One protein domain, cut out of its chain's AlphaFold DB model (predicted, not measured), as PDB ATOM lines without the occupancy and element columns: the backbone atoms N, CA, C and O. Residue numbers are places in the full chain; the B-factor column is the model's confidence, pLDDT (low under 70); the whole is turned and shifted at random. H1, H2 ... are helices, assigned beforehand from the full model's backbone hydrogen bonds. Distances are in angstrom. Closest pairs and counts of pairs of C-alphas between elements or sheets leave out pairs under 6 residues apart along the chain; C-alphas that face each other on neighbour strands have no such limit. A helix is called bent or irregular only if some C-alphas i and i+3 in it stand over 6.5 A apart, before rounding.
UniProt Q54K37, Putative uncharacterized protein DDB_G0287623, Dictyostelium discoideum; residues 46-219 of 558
ATOM      1  N   CYS A  46      77.343  29.091  70.663       80.70
ATOM      2  CA  CYS A  46      76.609  27.835  70.454       80.70
ATOM      3  C   CYS A  46      76.759  27.311  69.013       80.70
ATOM      4  O   CYS A  46      76.882  26.110  68.773       80.70
ATOM      5  N   ASP A  47      76.831  28.217  68.041       90.13
ATOM      6  CA  ASP A  47      76.942  27.851  66.630       90.13
ATOM      7  C   ASP A  47      78.341  27.357  66.262       90.13
ATOM      8  O   ASP A  47      78.508  26.535  65.356       90.13
ATOM      9  N   PHE A  48      79.359  27.826  66.985       92.97
ATOM     10  CA  PHE A  48      80.731  27.366  66.800       92.97
ATOM     11  C   PHE A  48      80.910  25.936  67.304       92.97
ATOM     12  O   PHE A  48      81.685  25.184  66.714       92.97
ATOM     13  N   ASP A  49      80.175  25.527  68.339       94.15
ATOM     14  CA  ASP A  49      80.175  24.141  68.814       94.15
ATOM     15  C   ASP A  49      79.541  23.189  67.791       94.15
ATOM     16  O   ASP A  49      80.118  22.134  67.495       94.15
ATOM     17  N   ASP A  50      78.418  23.590  67.182       94.32
ATOM     18  CA  ASP A  50      77.782  22.853  66.084       94.32
ATOM     19  C   ASP A  50      78.758  22.714  64.892       94.32
ATOM     20  O   ASP A  50      79.014  21.599  64.421       94.32
ATOM     21  N   LEU A  51      79.397  23.806  64.450       93.86
ATOM     22  CA  LEU A  51      80.383  23.770  63.358       93.86
ATOM     23  C   LEU A  51      81.644  22.968  63.708       93.86
ATOM     24  O   LEU A  51      82.130  22.208  62.870       93.86
ATOM     25  N   ASN A  52      82.149  23.056  64.940       94.42
ATOM     26  CA  ASN A  52      83.267  22.237  65.417       94.42
ATOM     27  C   ASN A  52      82.924  20.745  65.414       94.42
ATOM     28  O   ASN A  52      83.785  19.910  65.116       94.42
ATOM     29  N   SER A  53      81.683  20.393  65.748       95.18
ATOM     30  CA  SER A  53      81.188  19.019  65.671       95.18
ATOM     31  C   SER A  53      81.164  18.523  64.222       95.18
ATOM     32  O   SER A  53      81.743  17.475  63.917       95.18
ATOM     33  N   ILE A  54      80.608  19.321  63.303       94.58
ATOM     34  CA  ILE A  54      80.574  19.014  61.865       94.58
ATOM     35  C   ILE A  54      81.998  18.905  61.295       94.58
ATOM     36  O   ILE A  54      82.299  17.979  60.540       94.58
ATOM     37  N   PHE A  55      82.909  19.793  61.692       94.71
ATOM     38  CA  PHE A  55      84.303  19.759  61.255       94.71
ATOM     39  C   PHE A  55      85.042  18.510  61.760       94.71
ATOM     40  O   PHE A  55      85.766  17.863  61.001       94.71
ATOM     41  N   LYS A  56      84.814  18.091  63.012       94.45
ATOM     42  CA  LYS A  56      85.338  16.816  63.540       94.45
ATOM     43  C   LYS A  56      84.775  15.611  62.786       94.45
ATOM     44  O   LYS A  56      85.494  14.632  62.576       94.45
ATOM     45  N   ASP A  57      83.508  15.658  62.385       94.42
ATOM     46  CA  ASP A  57      82.882  14.618  61.565       94.42
ATOM     47  C   ASP A  57      83.481  14.562  60.159       94.42
ATOM     48  O   ASP A  57      83.746  13.467  59.651       94.42
ATOM     49  N   PHE A  58      83.773  15.727  59.578       93.58
ATOM     50  CA  PHE A  58      84.490  15.864  58.317       93.58
ATOM     51  C   PHE A  58      85.901  15.263  58.403       93.58
ATOM     52  O   PHE A  58      86.250  14.398  57.601       93.58
ATOM     53  N   GLN A  59      86.683  15.625  59.426       93.14
ATOM     54  CA  GLN A  59      88.031  15.079  59.645       93.14
ATOM     55  C   GLN A  59      88.034  13.554  59.825       93.14
ATOM     56  O   GLN A  59      88.966  12.876  59.397       93.14
ATOM     57  N   LYS A  60      86.983  13.001  60.439       94.85
ATOM     58  CA  LYS A  60      86.805  11.554  60.637       94.85
ATOM     59  C   LYS A  60      86.186  10.838  59.431       94.85
ATOM     60  O   LYS A  60      85.972   9.631  59.521       94.85
ATOM     61  N   GLN A  61      85.876  11.551  58.343       90.48
ATOM     62  CA  GLN A  61      85.191  11.023  57.156       90.48
ATOM     63  C   GLN A  61      83.904  10.255  57.504       90.48
ATOM     64  O   GLN A  61      83.619   9.187  56.955       90.48
ATOM     65  N   LYS A  62      83.125  10.759  58.467       87.59
ATOM     66  CA  LYS A  62      81.900  10.073  58.892       87.59
ATOM     67  C   LYS A  62      80.848  10.084  57.782       87.59
ATOM     68  O   LYS A  62      80.633  11.097  57.124       87.59
ATOM     69  N   LYS A  63      80.112   8.971  57.656       90.00
ATOM     70  CA  LYS A  63      79.023   8.802  56.674       90.00
ATOM     71  C   LYS A  63      77.918   9.864  56.788       90.00
ATOM     72  O   LYS A  63      77.342  10.227  55.773       90.00
ATOM     73  N   ASN A  64      77.679  10.398  57.987       93.03
ATOM     74  CA  ASN A  64      76.576  11.329  58.259       93.03
ATOM     75  C   ASN A  64      76.957  12.809  58.059       93.03
ATOM     76  O   ASN A  64      76.191  13.691  58.433       93.03
ATOM     77  N   LEU A  65      78.140  13.107  57.502       93.85
ATOM     78  CA  LEU A  65      78.585  14.489  57.301       93.85
ATOM     79  C   LEU A  65      77.567  15.310  56.491       93.85
ATOM     80  O   LEU A  65      77.268  16.444  56.861       93.85
ATOM     81  N   LYS A  66      77.027  14.725  55.411       95.68
ATOM     82  CA  LYS A  66      76.017  15.367  54.558       95.68
ATOM     83  C   LYS A  66      74.787  15.768  55.371       95.68
ATOM     84  O   LYS A  66      74.407  16.933  55.354       95.68
ATOM     85  N   ASP A  67      74.226  14.829  56.123       96.29
ATOM     86  CA  ASP A  67      73.019  15.060  56.920       96.29
ATOM     87  C   ASP A  67      73.249  16.120  58.003       96.29
ATOM     88  O   ASP A  67      72.391  16.970  58.226       96.29
ATOM     89  N   ASN A  68      74.428  16.127  58.631       96.21
ATOM     90  CA  ASN A  68      74.772  17.108  59.660       96.21
ATOM     91  C   ASN A  68      74.905  18.530  59.088       96.21
ATOM     92  O   ASN A  68      74.416  19.475  59.704       96.21
ATOM     93  N   ILE A  69      75.508  18.682  57.902       94.59
ATOM     94  CA  ILE A  69      75.595  19.977  57.207       94.59
ATOM     95  C   ILE A  69      74.200  20.469  56.813       94.59
ATOM     96  O   ILE A  69      73.859  21.612  57.107       94.59
ATOM     97  N   LEU A  70      73.380  19.612  56.195       95.27
ATOM     98  CA  LEU A  70      72.025  19.975  55.767       95.27
ATOM     99  C   LEU A  70      71.133  20.339  56.959       95.27
ATOM    100  O   LEU A  70      70.418  21.337  56.913       95.27
ATOM    101  N   LYS A  71      71.212  19.576  58.055       95.62
ATOM    102  CA  LYS A  71      70.473  19.863  59.290       95.62
ATOM    103  C   LYS A  71      70.861  21.219  59.877       95.62
ATOM    104  O   LYS A  71      69.982  21.976  60.277       95.62
ATOM    105  N   PHE A  72      72.156  21.528  59.933       94.69
ATOM    106  CA  PHE A  72      72.629  22.804  60.463       94.69
ATOM    107  C   PHE A  72      72.264  23.981  59.545       94.69
ATOM    108  O   PHE A  72      71.796  25.005  60.036       94.69
ATOM    109  N   TYR A  73      72.381  23.812  58.224       94.39
ATOM    110  CA  TYR A  73      71.940  24.809  57.247       94.39
ATOM    111  C   TYR A  73      70.440  25.109  57.365       94.39
ATOM    112  O   TYR A  73      70.069  26.271  57.503       94.39
ATOM    113  N   ASN A  74      69.583  24.082  57.395       93.65
ATOM    114  CA  ASN A  74      68.131  24.259  57.512       93.65
ATOM    115  C   ASN A  74      67.735  24.920  58.837       93.65
ATOM    116  O   ASN A  74      66.968  25.875  58.817       93.65
ATOM    117  N   LYS A  75      68.336  24.500  59.962       93.45
ATOM    118  CA  LYS A  75      68.136  25.137  61.277       93.45
ATOM    119  C   LYS A  75      68.431  26.640  61.225       93.45
ATOM    120  O   LYS A  75      67.711  27.434  61.818       93.45
ATOM    121  N   LYS A  76      69.496  27.042  60.524       92.32
ATOM    122  CA  LYS A  76      69.875  28.456  60.397       92.32
ATOM    123  C   LYS A  76      68.996  29.225  59.424       92.32
ATOM    124  O   LYS A  76      68.574  30.329  59.748       92.32
ATOM    125  N   LYS A  77      68.638  28.604  58.301       88.91
ATOM    126  CA  LYS A  77      67.672  29.146  57.342       88.91
ATOM    127  C   LYS A  77      66.321  29.438  58.010       88.91
ATOM    128  O   LYS A  77      65.776  30.513  57.801       88.91
ATOM    129  N   GLU A  78      65.816  28.527  58.844       87.16
ATOM    130  CA  GLU A  78      64.555  28.689  59.592       87.16
ATOM    131  C   GLU A  78      64.595  29.852  60.593       87.16
ATOM    132  O   GLU A  78      63.610  30.569  60.750       87.16
ATOM    133  N   ASN A  79      65.744  30.086  61.228       84.22
ATOM    134  CA  ASN A  79      65.918  31.179  62.185       84.22
ATOM    135  C   ASN A  79      66.132  32.553  61.527       84.22
ATOM    136  O   ASN A  79      66.321  33.535  62.241       84.22
ATOM    137  N   ASN A  80      66.154  32.637  60.191       80.19
ATOM    138  CA  ASN A  80      66.693  33.780  59.442       80.19
ATOM    139  C   ASN A  80      68.149  34.128  59.820       80.19
ATOM    140  O   ASN A  80      68.629  35.225  59.519       80.19
ATOM    141  N   ASP A  81      68.872  33.198  60.449       79.49
ATOM    142  CA  ASP A  81      70.290  33.357  60.738       79.49
ATOM    143  C   ASP A  81      71.066  33.187  59.432       79.49
ATOM    144  O   ASP A  81      70.894  32.208  58.697       79.49
ATOM    145  N   ASN A  82      71.992  34.103  59.152       84.55
ATOM    146  CA  ASN A  82      72.851  33.947  57.989       84.55
ATOM    147  C   ASN A  82      73.914  32.872  58.269       84.55
ATOM    148  O   ASN A  82      75.005  33.171  58.762       84.55
ATOM    149  N   PHE A  83      73.598  31.618  57.921       90.21
ATOM    150  CA  PHE A  83      74.517  30.473  57.946       90.21
ATOM    151  C   PHE A  83      75.915  30.835  57.423       90.21
ATOM    152  O   PHE A  83      76.921  30.429  58.006       90.21
ATOM    153  N   PHE A  84      75.995  31.645  56.364       89.08
ATOM    154  CA  PHE A  84      77.266  32.039  55.772       89.08
ATOM    155  C   PHE A  84      78.061  33.022  56.624       89.08
ATOM    156  O   PHE A  84      79.281  32.905  56.669       89.08
ATOM    157  N   ASN A  85      77.413  33.934  57.353       89.69
ATOM    158  CA  ASN A  85      78.107  34.823  58.292       89.69
ATOM    159  C   ASN A  85      78.707  34.038  59.462       89.69
ATOM    160  O   ASN A  85      79.824  34.330  59.898       89.69
ATOM    161  N   ILE A  86      77.993  33.016  59.937       91.76
ATOM    162  CA  ILE A  86      78.486  32.115  60.983       91.76
ATOM    163  C   ILE A  86      79.666  31.306  60.444       91.76
ATOM    164  O   ILE A  86      80.720  31.267  61.074       91.76
ATOM    165  N   LEU A  87      79.523  30.707  59.256       92.48
ATOM    166  CA  LEU A  87      80.592  29.944  58.616       92.48
ATOM    167  C   LEU A  87      81.829  30.818  58.355       92.48
ATOM    168  O   LEU A  87      82.943  30.407  58.669       92.48
ATOM    169  N   LYS A  88      81.638  32.040  57.850       90.29
ATOM    170  CA  LYS A  88      82.691  33.047  57.659       90.29
ATOM    171  C   LYS A  88      83.411  33.333  58.975       90.29
ATOM    172  O   LYS A  88      84.624  33.157  59.035       90.29
ATOM    173  N   SER A  89      82.670  33.678  60.029       91.70
ATOM    174  CA  SER A  89      83.225  33.980  61.357       91.70
ATOM    175  C   SER A  89      83.981  32.790  61.953       91.70
ATOM    176  O   SER A  89      85.065  32.949  62.516       91.70
ATOM    177  N   TYR A  90      83.445  31.579  61.789       92.70
ATOM    178  CA  TYR A  90      84.086  30.342  62.226       92.70
ATOM    179  C   TYR A  90      85.442  30.139  61.545       92.70
ATOM    180  O   TYR A  90      86.436  29.833  62.204       92.70
ATOM    181  N   ILE A  91      85.507  30.337  60.227       90.39
ATOM    182  CA  ILE A  91      86.748  30.130  59.481       90.39
ATOM    183  C   ILE A  91      87.774  31.217  59.809       90.39
ATOM    184  O   ILE A  91      88.945  30.897  60.010       90.39
ATOM    185  N   THR A  92      87.354  32.481  59.908       89.08
ATOM    186  CA  THR A  92      88.263  33.590  60.236       89.08
ATOM    187  C   THR A  92      88.830  33.482  61.647       89.08
ATOM    188  O   THR A  92      89.948  33.923  61.877       89.08
ATOM    189  N   THR A  93      88.101  32.874  62.586       90.62
ATOM    190  CA  THR A  93      88.567  32.710  63.974       90.62
ATOM    191  C   THR A  93      89.580  31.567  64.122       90.62
ATOM    192  O   THR A  93      90.445  31.611  64.994       90.62
ATOM    193  N   ASN A  94      89.509  30.533  63.274       86.55
ATOM    194  CA  ASN A  94      90.264  29.292  63.477       86.55
ATOM    195  C   ASN A  94      91.679  29.249  62.863       86.55
ATOM    196  O   ASN A  94      92.344  28.229  63.036       86.55
ATOM    197  N   ASN A  95      92.159  30.294  62.168       80.91
ATOM    198  CA  ASN A  95      93.530  30.483  61.626       80.91
ATOM    199  C   ASN A  95      94.225  29.271  60.939       80.91
ATOM    200  O   ASN A  95      95.425  29.308  60.685       80.91
ATOM    201  N   ASN A  96      93.517  28.182  60.625       83.84
ATOM    202  CA  ASN A  96      94.077  26.949  60.058       83.84
ATOM    203  C   ASN A  96      93.488  26.690  58.669       83.84
ATOM    204  O   ASN A  96      92.777  25.707  58.449       83.84
ATOM    205  N   TYR A  97      93.744  27.598  57.734       83.30
ATOM    206  CA  TYR A  97      93.081  27.632  56.428       83.30
ATOM    207  C   TYR A  97      93.196  26.311  55.643       83.30
ATOM    208  O   TYR A  97      92.214  25.855  55.058       83.30
ATOM    209  N   ASN A  98      94.331  25.611  55.743       80.65
ATOM    210  CA  ASN A  98      94.602  24.373  55.000       80.65
ATOM    211  C   ASN A  98      93.573  23.259  55.222       80.65
ATOM    212  O   ASN A  98      93.098  22.646  54.263       80.65
ATOM    213  N   ASN A  99      93.204  23.000  56.477       83.00
ATOM    214  CA  ASN A  99      92.192  21.986  56.777       83.00
ATOM    215  C   ASN A  99      90.775  22.485  56.464       83.00
ATOM    216  O   ASN A  99      89.886  21.680  56.179       83.00
ATOM    217  N   HIS A 100      90.574  23.803  56.495       88.08
ATOM    218  CA  HIS A 100      89.283  24.410  56.213       88.08
ATOM    219  C   HIS A 100      88.969  24.435  54.716       88.08
ATOM    220  O   HIS A 100      87.795  24.347  54.387       88.08
ATOM    221  N   PHE A 101      89.944  24.439  53.797       87.85
ATOM    222  CA  PHE A 101      89.637  24.401  52.357       87.85
ATOM    223  C   PHE A 101      88.799  23.188  51.969       87.85
ATOM    224  O   PHE A 101      87.709  23.337  51.422       87.85
ATOM    225  N   TYR A 102      89.251  21.974  52.301       89.56
ATOM    226  CA  TYR A 102      88.476  20.773  51.985       89.56
ATOM    227  C   TYR A 102      87.110  20.771  52.676       89.56
ATOM    228  O   TYR A 102      86.139  20.273  52.102       89.56
ATOM    229  N   PHE A 103      87.032  21.333  53.881       92.85
ATOM    230  CA  PHE A 103      85.781  21.454  54.611       92.85
ATOM    231  C   PHE A 103      84.804  22.402  53.907       92.85
ATOM    232  O   PHE A 103      83.699  21.985  53.573       92.85
ATOM    233  N   ILE A 104      85.235  23.625  53.587       91.14
ATOM    234  CA  ILE A 104      84.456  24.641  52.864       91.14
ATOM    235  C   ILE A 104      83.981  24.091  51.524       91.14
ATOM    236  O   ILE A 104      82.803  24.203  51.205       91.14
ATOM    237  N   ILE A 105      84.866  23.442  50.763       89.75
ATOM    238  CA  ILE A 105      84.508  22.848  49.470       89.75
ATOM    239  C   ILE A 105      83.518  21.690  49.634       89.75
ATOM    240  O   ILE A 105      82.636  21.515  48.796       89.75
ATOM    241  N   SER A 106      83.615  20.914  50.714       91.06
ATOM    242  CA  SER A 106      82.634  19.864  51.003       91.06
ATOM    243  C   SER A 106      81.262  20.455  51.321       91.06
ATOM    244  O   SER A 106      80.269  19.976  50.778       91.06
ATOM    245  N   ILE A 107      81.202  21.516  52.136       91.63
ATOM    246  CA  ILE A 107      79.953  22.247  52.400       91.63
ATOM    247  C   ILE A 107      79.411  22.831  51.089       91.63
ATOM    248  O   ILE A 107      78.237  22.629  50.798       91.63
ATOM    249  N   TYR A 108      80.252  23.476  50.273       90.25
ATOM    250  CA  TYR A 108      79.864  24.024  48.969       90.25
ATOM    251  C   TYR A 108      79.238  22.957  48.076       90.25
ATOM    252  O   TYR A 108      78.126  23.148  47.601       90.25
ATOM    253  N   ASN A 109      79.901  21.813  47.889       90.29
ATOM    254  CA  ASN A 109      79.388  20.747  47.026       90.29
ATOM    255  C   ASN A 109      78.068  20.172  47.559       90.29
ATOM    256  O   ASN A 109      77.141  19.954  46.786       90.29
ATOM    257  N   ILE A 110      77.952  19.970  48.878       92.84
ATOM    258  CA  ILE A 110      76.712  19.483  49.496       92.84
ATOM    259  C   ILE A 110      75.583  20.498  49.309       92.84
ATOM    260  O   ILE A 110      74.490  20.118  48.897       92.84
ATOM    261  N   LEU A 111      75.818  21.779  49.585       91.38
ATOM    262  CA  LEU A 111      74.779  22.793  49.430       91.38
ATOM    263  C   LEU A 111      74.420  23.005  47.954       91.38
ATOM    264  O   LEU A 111      73.238  23.053  47.636       91.38
ATOM    265  N   TYR A 112      75.399  22.987  47.045       87.72
ATOM    266  CA  TYR A 112      75.158  23.057  45.604       87.72
ATOM    267  C   TYR A 112      74.251  21.920  45.122       87.72
ATOM    268  O   TYR A 112      73.281  22.152  44.405       87.72
ATOM    269  N   GLU A 113      74.545  20.678  45.517       90.60
ATOM    270  CA  GLU A 113      73.779  19.506  45.083       90.60
ATOM    271  C   GLU A 113      72.322  19.513  45.562       90.60
ATOM    272  O   GLU A 113      71.473  18.936  44.887       90.60
ATOM    273  N   ASN A 114      72.031  20.116  46.719       91.71
ATOM    274  CA  ASN A 114      70.703  20.046  47.341       91.71
ATOM    275  C   ASN A 114      69.903  21.353  47.211       91.71
ATOM    276  O   ASN A 114      68.685  21.313  47.342       91.71
ATOM    277  N   TYR A 115      70.557  22.484  46.923       90.45
ATOM    278  CA  TYR A 115      69.942  23.817  46.923       90.45
ATOM    279  C   TYR A 115      70.415  24.702  45.766       90.45
ATOM    280  O   TYR A 115      70.461  25.919  45.909       90.45
ATOM    281  N   LYS A 116      70.760  24.121  44.611       82.66
ATOM    282  CA  LYS A 116      71.283  24.860  43.450       82.66
ATOM    283  C   LYS A 116      70.509  26.145  43.109       82.66
ATOM    284  O   LYS A 116      71.132  27.122  42.714       82.66
ATOM    285  N   ASP A 117      69.189  26.146  43.263       86.43
ATOM    286  CA  ASP A 117      68.340  27.288  42.902       86.43
ATOM    287  C   ASP A 117      68.036  28.224  44.091       86.43
ATOM    288  O   ASP A 117      67.436  29.279  43.908       86.43
ATOM    289  N   GLU A 118      68.456  27.861  45.307       80.81
ATOM    290  CA  GLU A 118      68.142  28.594  46.540       80.81
ATOM    291  C   GLU A 118      69.370  29.140  47.268       80.81
ATOM    292  O   GLU A 118      69.248  30.083  48.049       80.81
ATOM    293  N   THR A 119      70.547  28.531  47.094       70.40
ATOM    294  CA  THR A 119      71.741  28.979  47.809       70.40
ATOM    295  C   THR A 119      72.340  30.206  47.143       70.40
ATOM    296  O   THR A 119      72.743  30.114  45.983       70.40
ATOM    297  N   PRO A 120      72.500  31.314  47.883       73.46
ATOM    298  CA  PRO A 120      73.263  32.459  47.412       73.46
ATOM    299  C   PRO A 120      74.753  32.092  47.359       73.46
ATOM    300  O   PRO A 120      75.506  32.253  48.326       73.46
ATOM    301  N   PHE A 121      75.180  31.515  46.232       76.78
ATOM    302  CA  PHE A 121      76.561  31.094  45.984       76.78
ATOM    303  C   PHE A 121      77.565  32.234  46.161       76.78
ATOM    304  O   PHE A 121      78.732  31.979  46.456       76.78
ATOM    305  N   GLU A 122      77.104  33.475  46.055       78.55
ATOM    306  CA  GLU A 122      77.847  34.697  46.335       78.55
ATOM    307  C   GLU A 122      78.505  34.679  47.720       78.55
ATOM    308  O   GLU A 122      79.667  35.065  47.847       78.55
ATOM    309  N   TYR A 123      77.836  34.158  48.754       82.70
ATOM    310  CA  TYR A 123      78.433  34.109  50.092       82.70
ATOM    311  C   TYR A 123      79.531  33.049  50.218       82.70
ATOM    312  O   TYR A 123      80.528  33.255  50.910       82.70
ATOM    313  N   PHE A 124      79.389  31.905  49.541       83.64
ATOM    314  CA  PHE A 124      80.470  30.914  49.490       83.64
ATOM    315  C   PHE A 124      81.707  31.484  48.826       83.64
ATOM    316  O   PHE A 124      82.832  31.242  49.257       83.64
ATOM    317  N   ILE A 125      81.481  32.235  47.762       81.83
ATOM    318  CA  ILE A 125      82.524  32.902  47.019       81.83
ATOM    319  C   ILE A 125      83.232  33.939  47.908       81.83
ATOM    320  O   ILE A 125      84.461  33.984  47.909       81.83
ATOM    321  N   GLU A 126      82.498  34.717  48.710       85.62
ATOM    322  CA  GLU A 126      83.084  35.650  49.683       85.62
ATOM    323  C   GLU A 126      83.973  34.923  50.707       85.62
ATOM    324  O   GLU A 126      85.105  35.338  50.969       85.62
ATOM    325  N   ILE A 127      83.506  33.787  51.235       88.22
ATOM    326  CA  ILE A 127      84.300  32.938  52.133       88.22
ATOM    327  C   ILE A 127      85.575  32.462  51.429       88.22
ATOM    328  O   ILE A 127      86.662  32.543  52.000       88.22
ATOM    329  N   ILE A 128      85.477  31.994  50.184       87.70
ATOM    330  CA  ILE A 128      86.653  31.556  49.425       87.70
ATOM    331  C   ILE A 128      87.615  32.722  49.205       87.70
ATOM    332  O   ILE A 128      88.819  32.526  49.368       87.70
ATOM    333  N   TYR A 129      87.113  33.920  48.896       89.15
ATOM    334  CA  TYR A 129      87.943  35.110  48.750       89.15
ATOM    335  C   TYR A 129      88.740  35.382  50.029       89.15
ATOM    336  O   TYR A 129      89.965  35.461  49.980       89.15
ATOM    337  N   ILE A 130      88.073  35.427  51.184       88.46
ATOM    338  CA  ILE A 130      88.705  35.710  52.481       88.46
ATOM    339  C   ILE A 130      89.783  34.678  52.826       88.46
ATOM    340  O   ILE A 130      90.856  35.036  53.302       88.46
ATOM    341  N   VAL A 131      89.490  33.400  52.593       87.19
ATOM    342  CA  VAL A 131      90.311  32.271  53.061       87.19
ATOM    343  C   VAL A 131      91.422  31.935  52.066       87.19
ATOM    344  O   VAL A 131      92.440  31.368  52.450       87.19
ATOM    345  N   SER A 132      91.245  32.281  50.788       87.82
ATOM    346  CA  SER A 132      92.109  31.783  49.708       87.82
ATOM    347  C   SER A 132      92.790  32.864  48.879       87.82
ATOM    348  O   SER A 132      93.876  32.612  48.358       87.82
ATOM    349  N   ILE A 133      92.154  34.028  48.718       87.24
ATOM    350  CA  ILE A 133      92.513  35.030  47.699       87.24
ATOM    351  C   ILE A 133      93.021  36.328  48.327       87.24
ATOM    352  O   ILE A 133      93.911  36.956  47.759       87.24
ATOM    353  N   ASN A 134      92.459  36.721  49.471       86.26
ATOM    354  CA  ASN A 134      92.709  38.004  50.113       86.26
ATOM    355  C   ASN A 134      94.214  38.281  50.285       86.26
ATOM    356  O   ASN A 134      94.978  37.403  50.691       86.26
ATOM    357  N   ASP A 135      94.637  39.507  49.993       82.91
ATOM    358  CA  ASP A 135      96.039  39.935  50.058       82.91
ATOM    359  C   ASP A 135      96.593  39.954  51.491       82.91
ATOM    360  O   ASP A 135      97.802  39.854  51.693       82.91
ATOM    361  N   HIS A 136      95.712  39.998  52.490       86.82
ATOM    362  CA  HIS A 136      96.056  39.841  53.901       86.82
ATOM    363  C   HIS A 136      96.483  38.418  54.294       86.82
ATOM    364  O   HIS A 136      96.998  38.229  55.399       86.82
ATOM    365  N   LEU A 137      96.283  37.411  53.437       84.54
ATOM    366  CA  LEU A 137      96.783  36.063  53.702       84.54
ATOM    367  C   LEU A 137      98.312  36.061  53.692       84.54
ATOM    368  O   LEU A 137      98.953  36.590  52.782       84.54
ATOM    369  N   GLY A 138      98.913  35.397  54.680       87.03
ATOM    370  CA  GLY A 138     100.352  35.173  54.676       87.03
ATOM    371  C   GLY A 138     100.789  34.434  53.396       87.03
ATOM    372  O   GLY A 138     100.031  33.609  52.876       87.03
ATOM    373  N   PRO A 139     102.024  34.643  52.898       86.88
ATOM    374  CA  PRO A 139     102.502  33.991  51.672       86.88
ATOM    375  C   PRO A 139     102.368  32.459  51.687       86.88
ATOM    376  O   PRO A 139     102.074  31.847  50.662       86.88
ATOM    377  N   SER A 140     102.545  31.836  52.859       87.51
ATOM    378  CA  SER A 140     102.390  30.386  53.054       87.51
ATOM    379  C   SER A 140     100.945  29.913  52.865       87.51
ATOM    380  O   SER A 140     100.710  28.871  52.245       87.51
ATOM    381  N   ASP A 141      99.976  30.668  53.381       87.70
ATOM    382  CA  ASP A 141      98.557  30.322  53.278       87.70
ATOM    383  C   ASP A 141      98.069  30.533  51.847       87.70
ATOM    384  O   ASP A 141      97.484  29.621  51.265       87.70
ATOM    385  N   ARG A 142      98.428  31.665  51.223       88.05
ATOM    386  CA  ARG A 142      98.124  31.934  49.809       88.05
ATOM    387  C   ARG A 142      98.700  30.849  48.892       88.05
ATOM    388  O   ARG A 142      97.989  30.340  48.028       88.05
ATOM    389  N   LEU A 143      99.950  30.423  49.105       88.28
ATOM    390  CA  LEU A 143     100.554  29.321  48.345       88.28
ATOM    391  C   LEU A 143      99.819  27.990  48.562       88.28
ATOM    392  O   LEU A 143      99.597  27.239  47.608       88.28
ATOM    393  N   SER A 144      99.423  27.694  49.799       89.11
ATOM    394  CA  SER A 144      98.679  26.472  50.118       89.11
ATOM    395  C   SER A 144      97.307  26.452  49.440       89.11
ATOM    396  O   SER A 144      96.924  25.423  48.874       89.11
ATOM    397  N   SER A 145      96.619  27.596  49.396       89.90
ATOM    398  CA  SER A 145      95.395  27.801  48.616       89.90
ATOM    399  C   SER A 145      95.633  27.516  47.138       89.90
ATOM    400  O   SER A 145      94.952  26.677  46.551       89.90
ATOM    401  N   ILE A 146      96.639  28.148  46.528       89.95
ATOM    402  CA  ILE A 146      96.961  27.967  45.104       89.95
ATOM    403  C   ILE A 146      97.226  26.483  44.792       89.95
ATOM    404  O   ILE A 146      96.683  25.948  43.822       89.95
ATOM    405  N   LEU A 147      97.997  25.782  45.633       89.51
ATOM    406  CA  LEU A 147      98.269  24.343  45.503       89.51
ATOM    407  C   LEU A 147      96.999  23.491  45.615       89.51
ATOM    408  O   LEU A 147      96.810  22.549  44.837       89.51
ATOM    409  N   PHE A 148      96.140  23.806  46.585       91.59
ATOM    410  CA  PHE A 148      94.865  23.128  46.789       91.59
ATOM    411  C   PHE A 148      93.964  23.283  45.560       91.59
ATOM    412  O   PHE A 148      93.531  22.280  44.983       91.59
ATOM    413  N   PHE A 149      93.735  24.521  45.121       90.93
ATOM    414  CA  PHE A 149      92.844  24.825  44.008       90.93
ATOM    415  C   PHE A 149      93.382  24.287  42.681       90.93
ATOM    416  O   PHE A 149      92.613  23.704  41.924       90.93
ATOM    417  N   SER A 150      94.694  24.346  42.435       88.67
ATOM    418  CA  SER A 150      95.307  23.738  41.241       88.67
ATOM    419  C   SER A 150      95.023  22.232  41.162       88.67
ATOM    420  O   SER A 150      94.570  21.723  40.135       88.67
ATOM    421  N   LYS A 151      95.200  21.501  42.274       89.44
ATOM    422  CA  LYS A 151      94.874  20.063  42.346       89.44
ATOM    423  C   LYS A 151      93.374  19.804  42.209       89.44
ATOM    424  O   LYS A 151      92.979  18.863  41.517       89.44
ATOM    425  N   TYR A 152      92.547  20.614  42.870       89.82
ATOM    426  CA  TYR A 152      91.093  20.478  42.851       89.82
ATOM    427  C   TYR A 152      90.517  20.703  41.449       89.82
ATOM    428  O   TYR A 152      89.761  19.867  40.951       89.82
ATOM    429  N   PHE A 153      90.903  21.796  40.788       89.18
ATOM    430  CA  PHE A 153      90.477  22.116  39.429       89.18
ATOM    431  C   PHE A 153      90.941  21.052  38.443       89.18
ATOM    432  O   PHE A 153      90.130  20.550  37.664       89.18
ATOM    433  N   ASN A 154      92.194  20.603  38.553       87.97
ATOM    434  CA  ASN A 154      92.700  19.566  37.667       87.97
ATOM    435  C   ASN A 154      91.965  18.227  37.823       87.97
ATOM    436  O   ASN A 154      91.674  17.569  36.827       87.97
ATOM    437  N   LYS A 155      91.635  17.814  39.054       89.94
ATOM    438  CA  LYS A 155      90.919  16.550  39.297       89.94
ATOM    439  C   LYS A 155      89.481  16.578  38.772       89.94
ATOM    440  O   LYS A 155      88.996  15.555  38.299       89.94
ATOM    441  N   ASN A 156      88.804  17.721  38.876       86.47
ATOM    442  CA  ASN A 156      87.374  17.828  38.567       86.47
ATOM    443  C   ASN A 156      87.072  18.305  37.132       86.47
ATOM    444  O   ASN A 156      85.939  18.140  36.675       86.47
ATOM    445  N   GLY A 157      88.062  18.847  36.409       79.91
ATOM    446  CA  GLY A 157      87.961  19.206  34.987       79.91
ATOM    447  C   GLY A 157      86.751  20.086  34.648       79.91
ATOM    448  O   GLY A 157      86.312  20.884  35.471       79.91
ATOM    449  N   ASN A 158      86.175  19.896  33.454       67.85
ATOM    450  CA  ASN A 158      85.110  20.730  32.858       67.85
ATOM    451  C   ASN A 158      83.807  20.845  33.675       67.85
ATOM    452  O   ASN A 158      82.916  21.602  33.304       67.85
ATOM    453  N   LYS A 159      83.653  20.093  34.769       70.27
ATOM    454  CA  LYS A 159      82.476  20.175  35.650       70.27
ATOM    455  C   LYS A 159      82.654  21.162  36.802       70.27
ATOM    456  O   LYS A 159      81.843  21.160  37.726       70.27
ATOM    457  N   ASN A 160      83.712  21.970  36.801       72.55
ATOM    458  CA  ASN A 160      84.048  22.741  37.984       72.55
ATOM    459  C   ASN A 160      83.231  24.035  38.114       72.55
ATOM    460  O   ASN A 160      83.689  25.124  37.783       72.55
ATOM    461  N   GLN A 161      82.019  23.906  38.651       82.72
ATOM    462  CA  GLN A 161      81.158  25.039  39.000       82.72
ATOM    463  C   GLN A 161      81.854  26.023  39.936       82.72
ATOM    464  O   GLN A 161      81.657  27.216  39.778       82.72
ATOM    465  N   LEU A 162      82.736  25.550  40.823       82.11
ATOM    466  CA  LEU A 162      83.524  26.415  41.698       82.11
ATOM    467  C   LEU A 162      84.481  27.317  40.914       82.11
ATOM    468  O   LEU A 162      84.678  28.467  41.293       82.11
ATOM    469  N   PHE A 163      85.065  26.813  39.821       83.01
ATOM    470  CA  PHE A 163      85.891  27.628  38.931       83.01
ATOM    471  C   PHE A 163      85.032  28.742  38.328       83.01
ATOM    472  O   PHE A 163      85.363  29.913  38.462       83.01
ATOM    473  N   ASN A 164      83.864  28.392  37.785       82.97
ATOM    474  CA  ASN A 164      82.924  29.369  37.231       82.97
ATOM    475  C   ASN A 164      82.401  30.357  38.292       82.97
ATOM    476  O   ASN A 164      82.245  31.535  37.988       82.97
ATOM    477  N   SER A 165      82.187  29.910  39.532       82.81
ATOM    478  CA  SER A 165      81.794  30.740  40.679       82.81
ATOM    479  C   SER A 165      82.898  31.720  41.092       82.81
ATOM    480  O   SER A 165      82.631  32.890  41.337       82.81
ATOM    481  N   LEU A 166      84.163  31.292  41.133       81.70
ATOM    482  CA  LEU A 166      85.277  32.218  41.372       81.70
ATOM    483  C   LEU A 166      85.380  33.272  40.272       81.70
ATOM    484  O   LEU A 166      85.716  34.420  40.536       81.70
ATOM    485  N   LEU A 167      85.072  32.889  39.038       77.35
ATOM    486  CA  LEU A 167      85.128  33.779  37.889       77.35
ATOM    487  C   LEU A 167      83.934  34.727  37.809       77.35
ATOM    488  O   LEU A 167      84.085  35.842  37.311       77.35
ATOM    489  N   SER A 168      82.763  34.329  38.315       81.11
ATOM    490  CA  SER A 168      81.613  35.227  38.388       81.11
ATOM    491  C   SER A 168      81.872  36.417  39.308       81.11
ATOM    492  O   SER A 168      81.271  37.456  39.069       81.11
ATOM    493  N   LEU A 169      82.818  36.336  40.261       77.55
ATOM    494  CA  LEU A 169      83.263  37.505  41.037       77.55
ATOM    495  C   LEU A 169      83.745  38.651  40.161       77.55
ATOM    496  O   LEU A 169      83.467  39.809  40.449       77.55
ATOM    497  N   ILE A 170      84.470  38.328  39.092       77.91
ATOM    498  CA  ILE A 170      85.027  39.341  38.196       77.91
ATOM    499  C   ILE A 170      83.900  40.033  37.410       77.91
ATOM    500  O   ILE A 170      84.068  41.157  36.950       77.91
ATOM    501  N   LYS A 171      82.739  39.376  37.280       77.44
ATOM    502  CA  LYS A 171      81.552  39.904  36.594       77.44
ATOM    503  C   LYS A 171      80.653  40.754  37.503       77.44
ATOM    504  O   LYS A 171      79.667  41.293  37.013       77.44
ATOM    505  N   ILE A 172      80.944  40.855  38.802       78.94
ATOM    506  CA  ILE A 172      80.094  41.602  39.734       78.94
ATOM    507  C   ILE A 172      80.252  43.101  39.488       78.94
ATOM    508  O   ILE A 172      81.337  43.659  39.635       78.94
ATOM    509  N   GLU A 173      79.149  43.764  39.149       77.16
ATOM    510  CA  GLU A 173      79.111  45.220  39.053       77.16
ATOM    511  C   GLU A 173      79.471  45.852  40.407       77.16
ATOM    512  O   GLU A 173      78.985  45.428  41.457       77.16
ATOM    513  N   ASN A 174      80.297  46.903  40.385       79.87
ATOM    514  CA  ASN A 174      80.750  47.642  41.575       79.87
ATOM    515  C   ASN A 174      81.717  46.904  42.514       79.87
ATOM    516  O   ASN A 174      81.928  47.347  43.642       79.87
ATOM    517  N   ILE A 175      82.357  45.821  42.070       81.23
ATOM    518  CA  ILE A 175      83.472  45.238  42.821       81.23
ATOM    519  C   ILE A 175      84.693  46.178  42.796       81.23
ATOM    520  O   ILE A 175      84.969  46.829  41.784       81.23
ATOM    521  N   SER A 176      85.438  46.268  43.903       85.75
ATOM    522  CA  SER A 176      86.636  47.114  43.935       85.75
ATOM    523  C   SER A 176      87.717  46.565  43.001       85.75
ATOM    524  O   SER A 176      87.892  45.350  42.858       85.75
ATOM    525  N   SER A 177      88.489  47.460  42.384       84.40
ATOM    526  CA  SER A 177      89.598  47.077  41.502       84.40
ATOM    527  C   SER A 177      90.650  46.227  42.224       84.40
ATOM    528  O   SER A 177      91.227  45.327  41.619       84.40
ATOM    529  N   THR A 178      90.856  46.443  43.528       86.79
ATOM    530  CA  THR A 178      91.741  45.628  44.376       86.79
ATOM    531  C   THR A 178      91.296  44.171  44.427       86.79
ATOM    532  O   THR A 178      92.109  43.273  44.233       86.79
ATOM    533  N   ILE A 179      90.002  43.919  44.632       85.58
ATOM    534  CA  ILE A 179      89.473  42.554  44.712       85.58
ATOM    535  C   ILE A 179      89.599  41.859  43.360       85.58
ATOM    536  O   ILE A 179      90.047  40.715  43.300       85.58
ATOM    537  N   VAL A 180      89.275  42.566  42.273       85.40
ATOM    538  CA  VAL A 180      89.466  42.061  40.906       85.40
ATOM    539  C   VAL A 180      90.922  41.675  40.682       85.40
ATOM    540  O   VAL A 180      91.190  40.561  40.242       85.40
ATOM    541  N   ASN A 181      91.865  42.549  41.038       86.13
ATOM    542  CA  ASN A 181      93.291  42.271  40.896       86.13
ATOM    543  C   ASN A 181      93.720  41.055  41.718       86.13
ATOM    544  O   ASN A 181      94.375  40.173  41.170       86.13
ATOM    545  N   ASN A 182      93.285  40.942  42.974       88.04
ATOM    546  CA  ASN A 182      93.603  39.795  43.827       88.04
ATOM    547  C   ASN A 182      93.078  38.479  43.233       88.04
ATOM    548  O   ASN A 182      93.789  37.473  43.221       88.04
ATOM    549  N   ILE A 183      91.858  38.482  42.684       87.48
ATOM    550  CA  ILE A 183      91.280  37.311  42.012       87.48
ATOM    551  C   ILE A 183      92.075  36.968  40.750       87.48
ATOM    552  O   ILE A 183      92.394  35.799  40.533       87.48
ATOM    553  N   ILE A 184      92.422  37.962  39.930       86.39
ATOM    554  CA  ILE A 184      93.201  37.747  38.706       86.39
ATOM    555  C   ILE A 184      94.591  37.204  39.036       86.39
ATOM    556  O   ILE A 184      95.015  36.227  38.427       86.39
ATOM    557  N   GLU A 185      95.278  37.776  40.023       87.78
ATOM    558  CA  GLU A 185      96.566  37.282  40.511       87.78
ATOM    559  C   GLU A 185      96.476  35.850  41.018       87.78
ATOM    560  O   GLU A 185      97.326  35.017  40.705       87.78
ATOM    561  N   PHE A 186      95.437  35.541  41.788       89.61
ATOM    562  CA  PHE A 186      95.208  34.205  42.315       89.61
ATOM    563  C   PHE A 186      94.944  33.178  41.208       89.61
ATOM    564  O   PHE A 186      95.574  32.120  41.182       89.61
ATOM    565  N   LEU A 187      94.066  33.496  40.254       87.89
ATOM    566  CA  LEU A 187      93.780  32.640  39.099       87.89
ATOM    567  C   LEU A 187      94.994  32.494  38.186       87.89
ATOM    568  O   LEU A 187      95.303  31.389  37.740       87.89
ATOM    569  N   GLY A 188      95.709  33.592  37.951       87.40
ATOM    570  CA  GLY A 188      96.960  33.604  37.213       87.40
ATOM    571  C   GLY A 188      97.985  32.698  37.879       87.40
ATOM    572  O   GLY A 188      98.553  31.867  37.186       87.40
ATOM    573  N   SER A 189      98.126  32.758  39.208       88.92
ATOM    574  CA  SER A 189      99.012  31.893  40.007       88.92
ATOM    575  C   SER A 189      98.616  30.416  39.950       88.92
ATOM    576  O   SER A 189      99.471  29.536  39.871       88.92
ATOM    577  N   ILE A 190      97.316  30.122  39.964       88.29
ATOM    578  CA  ILE A 190      96.785  28.765  39.801       88.29
ATOM    579  C   ILE A 190      97.116  28.214  38.411       88.29
ATOM    580  O   ILE A 190      97.565  27.073  38.289       88.29
ATOM    581  N   LEU A 191      96.923  29.015  37.363       85.58
ATOM    582  CA  LEU A 191      97.232  28.634  35.984       85.58
ATOM    583  C   LEU A 191      98.723  28.409  35.784       85.58
ATOM    584  O   LEU A 191      99.142  27.363  35.298       85.58
ATOM    585  N   SER A 192      99.488  29.394  36.230       84.03
ATOM    586  CA  SER A 192     100.931  29.415  36.388       84.03
ATOM    587  C   SER A 192     101.414  28.081  36.978       84.03
ATOM    588  O   SER A 192     102.036  27.263  36.288       84.03
ATOM    589  N   LEU A 193     101.040  27.786  38.221       85.49
ATOM    590  CA  LEU A 193     101.443  26.558  38.900       85.49
ATOM    591  C   LEU A 193     100.975  25.294  38.170       85.49
ATOM    592  O   LEU A 193     101.711  24.310  38.087       85.49
ATOM    593  N   SER A 194      99.766  25.311  37.617       85.19
ATOM    594  CA  SER A 194      99.210  24.165  36.904       85.19
ATOM    595  C   SER A 194      99.977  23.833  35.629       85.19
ATOM    596  O   SER A 194     100.219  22.656  35.376       85.19
ATOM    597  N   ILE A 195     100.432  24.827  34.860       79.99
ATOM    598  CA  ILE A 195     101.305  24.586  33.702       79.99
ATOM    599  C   ILE A 195     102.622  23.971  34.170       79.99
ATOM    600  O   ILE A 195     103.045  22.944  33.640       79.99
ATOM    601  N   SER A 196     103.225  24.539  35.215       80.93
ATOM    602  CA  SER A 196     104.454  24.009  35.813       80.93
ATOM    603  C   SER A 196     104.332  22.549  36.248       80.93
ATOM    604  O   SER A 196     105.253  21.763  36.038       80.93
ATOM    605  N   LEU A 197     103.182  22.161  36.797       84.45
ATOM    606  CA  LEU A 197     102.919  20.806  37.281       84.45
ATOM    607  C   LEU A 197     102.327  19.859  36.218       84.45
ATOM    608  O   LEU A 197     102.060  18.701  36.537       84.45
ATOM    609  N   GLY A 198     102.099  20.315  34.980       84.16
ATOM    610  CA  GLY A 198     101.472  19.505  33.924       84.16
ATOM    611  C   GLY A 198      99.987  19.193  34.176       84.16
ATOM    612  O   GLY A 198      99.474  18.155  33.760       84.16
ATOM    613  N   LEU A 199      99.286  20.069  34.895       86.78
ATOM    614  CA  LEU A 199      97.872  19.948  35.255       86.78
ATOM    615  C   LEU A 199      96.975  20.568  34.168       86.78
ATOM    616  O   LEU A 199      96.384  21.631  34.349       86.78
ATOM    617  N   TYR A 200      96.891  19.916  33.009       84.06
ATOM    618  CA  TYR A 200      96.315  20.511  31.796       84.06
ATOM    619  C   TYR A 200      94.789  20.691  31.797       84.06
ATOM    620  O   TYR A 200      94.286  21.511  31.030       84.06
ATOM    621  N   ASN A 201      94.039  20.013  32.675       86.62
ATOM    622  CA  ASN A 201      92.578  20.176  32.726       86.62
ATOM    623  C   ASN A 201      92.170  21.610  33.096       86.62
ATOM    624  O   ASN A 201      91.100  22.070  32.699       86.62
ATOM    625  N   ILE A 202      93.024  22.333  33.826       83.77
ATOM    626  CA  ILE A 202      92.752  23.729  34.158       83.77
ATOM    627  C   ILE A 202      92.845  24.649  32.943       83.77
ATOM    628  O   ILE A 202      92.180  25.676  32.901       83.77
ATOM    629  N   LEU A 203      93.662  24.291  31.951       82.75
ATOM    630  CA  LEU A 203      93.857  25.118  30.764       82.75
ATOM    631  C   LEU A 203      92.614  25.114  29.894       82.75
ATOM    632  O   LEU A 203      92.249  26.155  29.357       82.75
ATOM    633  N   GLN A 204      91.945  23.963  29.807       83.48
ATOM    634  CA  GLN A 204      90.654  23.870  29.141       83.48
ATOM    635  C   GLN A 204      89.605  24.711  29.873       83.48
ATOM    636  O   GLN A 204      88.900  25.474  29.226       83.48
ATOM    637  N   LEU A 205      89.559  24.645  31.211       83.48
ATOM    638  CA  LEU A 205      88.667  25.483  32.018       83.48
ATOM    639  C   LEU A 205      88.913  26.979  31.780       83.48
ATOM    640  O   LEU A 205      87.971  27.737  31.564       83.48
ATOM    641  N   THR A 206      90.173  27.411  31.773       81.70
ATOM    642  CA  THR A 206      90.524  28.806  31.495       81.70
ATOM    643  C   THR A 206      90.215  29.204  30.062       81.70
ATOM    644  O   THR A 206      89.720  30.304  29.849       81.70
ATOM    645  N   TYR A 207      90.473  28.337  29.082       81.23
ATOM    646  CA  TYR A 207      90.100  28.595  27.695       81.23
ATOM    647  C   TYR A 207      88.585  28.764  27.554       81.23
ATOM    648  O   TYR A 207      88.138  29.775  27.013       81.23
ATOM    649  N   ASP A 208      87.805  27.814  28.073       82.68
ATOM    650  CA  ASP A 208      86.344  27.845  28.025       82.68
ATOM    651  C   ASP A 208      85.816  29.123  28.682       82.68
ATOM    652  O   ASP A 208      84.939  29.779  28.121       82.68
ATOM    653  N   TRP A 209      86.413  29.538  29.802       79.99
ATOM    654  CA  TRP A 209      86.070  30.787  30.469       79.99
ATOM    655  C   TRP A 209      86.436  32.036  29.659       79.99
ATOM    656  O   TRP A 209      85.576  32.898  29.499       79.99
ATOM    657  N   ILE A 210      87.659  32.158  29.126       76.66
ATOM    658  CA  ILE A 210      88.030  33.332  28.313       76.66
ATOM    659  C   ILE A 210      87.095  33.423  27.104       76.66
ATOM    660  O   ILE A 210      86.644  34.504  26.745       76.66
ATOM    661  N   ILE A 211      86.738  32.292  26.499       76.24
ATOM    662  CA  ILE A 211      85.782  32.257  25.394       76.24
ATOM    663  C   ILE A 211      84.367  32.625  25.851       76.24
ATOM    664  O   ILE A 211      83.692  33.372  25.148       76.24
ATOM    665  N   GLU A 212      83.890  32.120  26.987       77.38
ATOM    666  CA  GLU A 212      82.586  32.493  27.545       77.38
ATOM    667  C   GLU A 212      82.530  33.997  27.811       77.38
ATOM    668  O   GLU A 212      81.599  34.659  27.363       77.38
ATOM    669  N   PHE A 213      83.560  34.539  28.462       69.51
ATOM    670  CA  PHE A 213      83.698  35.961  28.743       69.51
ATOM    671  C   PHE A 213      83.764  36.774  27.439       69.51
ATOM    672  O   PHE A 213      83.117  37.811  27.342       69.51
ATOM    673  N   ALA A 214      84.460  36.284  26.403       67.75
ATOM    674  CA  ALA A 214      84.580  36.968  25.106       67.75
ATOM    675  C   ALA A 214      83.261  37.000  24.334       67.75
ATOM    676  O   ALA A 214      83.017  37.918  23.556       67.75
ATOM    677  N   ASN A 215      82.430  35.975  24.526       70.97
ATOM    678  CA  ASN A 215      81.127  35.865  23.884       70.97
ATOM    679  C   ASN A 215      80.015  36.544  24.681       70.97
ATOM    680  O   ASN A 215      78.898  36.623  24.166       70.97
ATOM    681  N   GLN A 216      80.266  36.997  25.916       66.70
ATOM    682  CA  GLN A 216      79.260  37.774  26.621       66.70
ATOM    683  C   GLN A 216      79.010  39.041  25.809       66.70
ATOM    684  O   GLN A 216      79.953  39.778  25.508       66.70
ATOM    685  N   PRO A 217      77.758  39.274  25.386       54.91
ATOM    686  CA  PRO A 217      77.469  40.430  24.581       54.91
ATOM    687  C   PRO A 217      77.823  41.651  25.424       54.91
ATOM    688  O   PRO A 217      77.329  41.834  26.536       54.91
ATOM    689  N   THR A 218      78.637  42.534  24.861       49.60
ATOM    690  CA  THR A 218      78.830  43.895  25.365       49.60
ATOM    691  C   THR A 218      77.506  44.683  25.386       49.60
ATOM    692  O   THR A 218      77.514  45.882  25.602       49.60
ATOM    693  N   THR A 219      76.336  44.064  25.200       43.58
ATOM    694  CA  THR A 219      75.026  44.709  25.307       43.58
ATOM    695  C   THR A 219      74.774  45.286  26.689       43.58
ATOM    696  O   THR A 219      74.252  46.387  26.739       43.58
TER     697      THR A 219
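AT A GLANCE: This is residues 46 to 219 of the 558 residues of the protein "Putative uncharacterized protein DDB_G0287623" of Dictyostelium discoideum (UniProt Q54K37). Nine helices stack one after another into a single body, from the hairpin of H1 and H2 at one end, through H4 and H5 in the middle, to H9 at the other end. Residues 214 to 219 stick out as a short tail. The 174 printed residues hold H1 to H9 in chain order and no named strand, class all helix. The whole is compact, with a radius of gyration of the C-alphas of 16.5 A and spans of 45 by 38 by 30 A.

IN THESE COORDINATES: H1, residues 46 to 59, begins at C-alpha 46 (76.609, 27.835, 70.454). Then come H2, 65 to 78; H3, 83 to 93; H4, 97 to 115, 25.3 A long; H5, 121 to 133; H6, 139 to 159, 29.1 A; H7, 161 to 171; H8, 177 to 196, 28.0 A; and H9, 201 to 215, ending at C-alpha 215 (81.127, 35.865, 23.884). H6 has a kink of 50 degrees near residue 153 and is irregular: C-alphas 155 and 158 are 9.6 A apart.

HOW THE PARTS SIT: H1 and H2 form a hairpin, closest C-alphas Asp 57 and Leu 65, 6.1 A. H2 touches H4, closest C-alphas Lys 66 and Ile 110, 6.6 A, with residues 66 to 70 and 107 to 111 alone. H3 touches the hub, H5, closest C-alphas Lys 88 and Ile 127, 5.8 A, at a shallow tilt of 8 degrees, the same way. H4, H5, H6 and H7, H8, H9 are up and down bundles, each helix running against the one before. H1 and H9 are apart. Every O i to N i+4 pair is within hydrogen-bond range in H1, H2, H3, H5, H8 and H9; H4 has 13 of 15, H6 15 of 17, H7 4 of 7.

THE WHOLE: The C-alphas farthest apart, of Lys 60 and Thr 219, are 49.9 A apart. The printed part has no cut, and the links between helices are tight. pLDDT is under 70 at residues 158, 213 to 214 and 216 to 219.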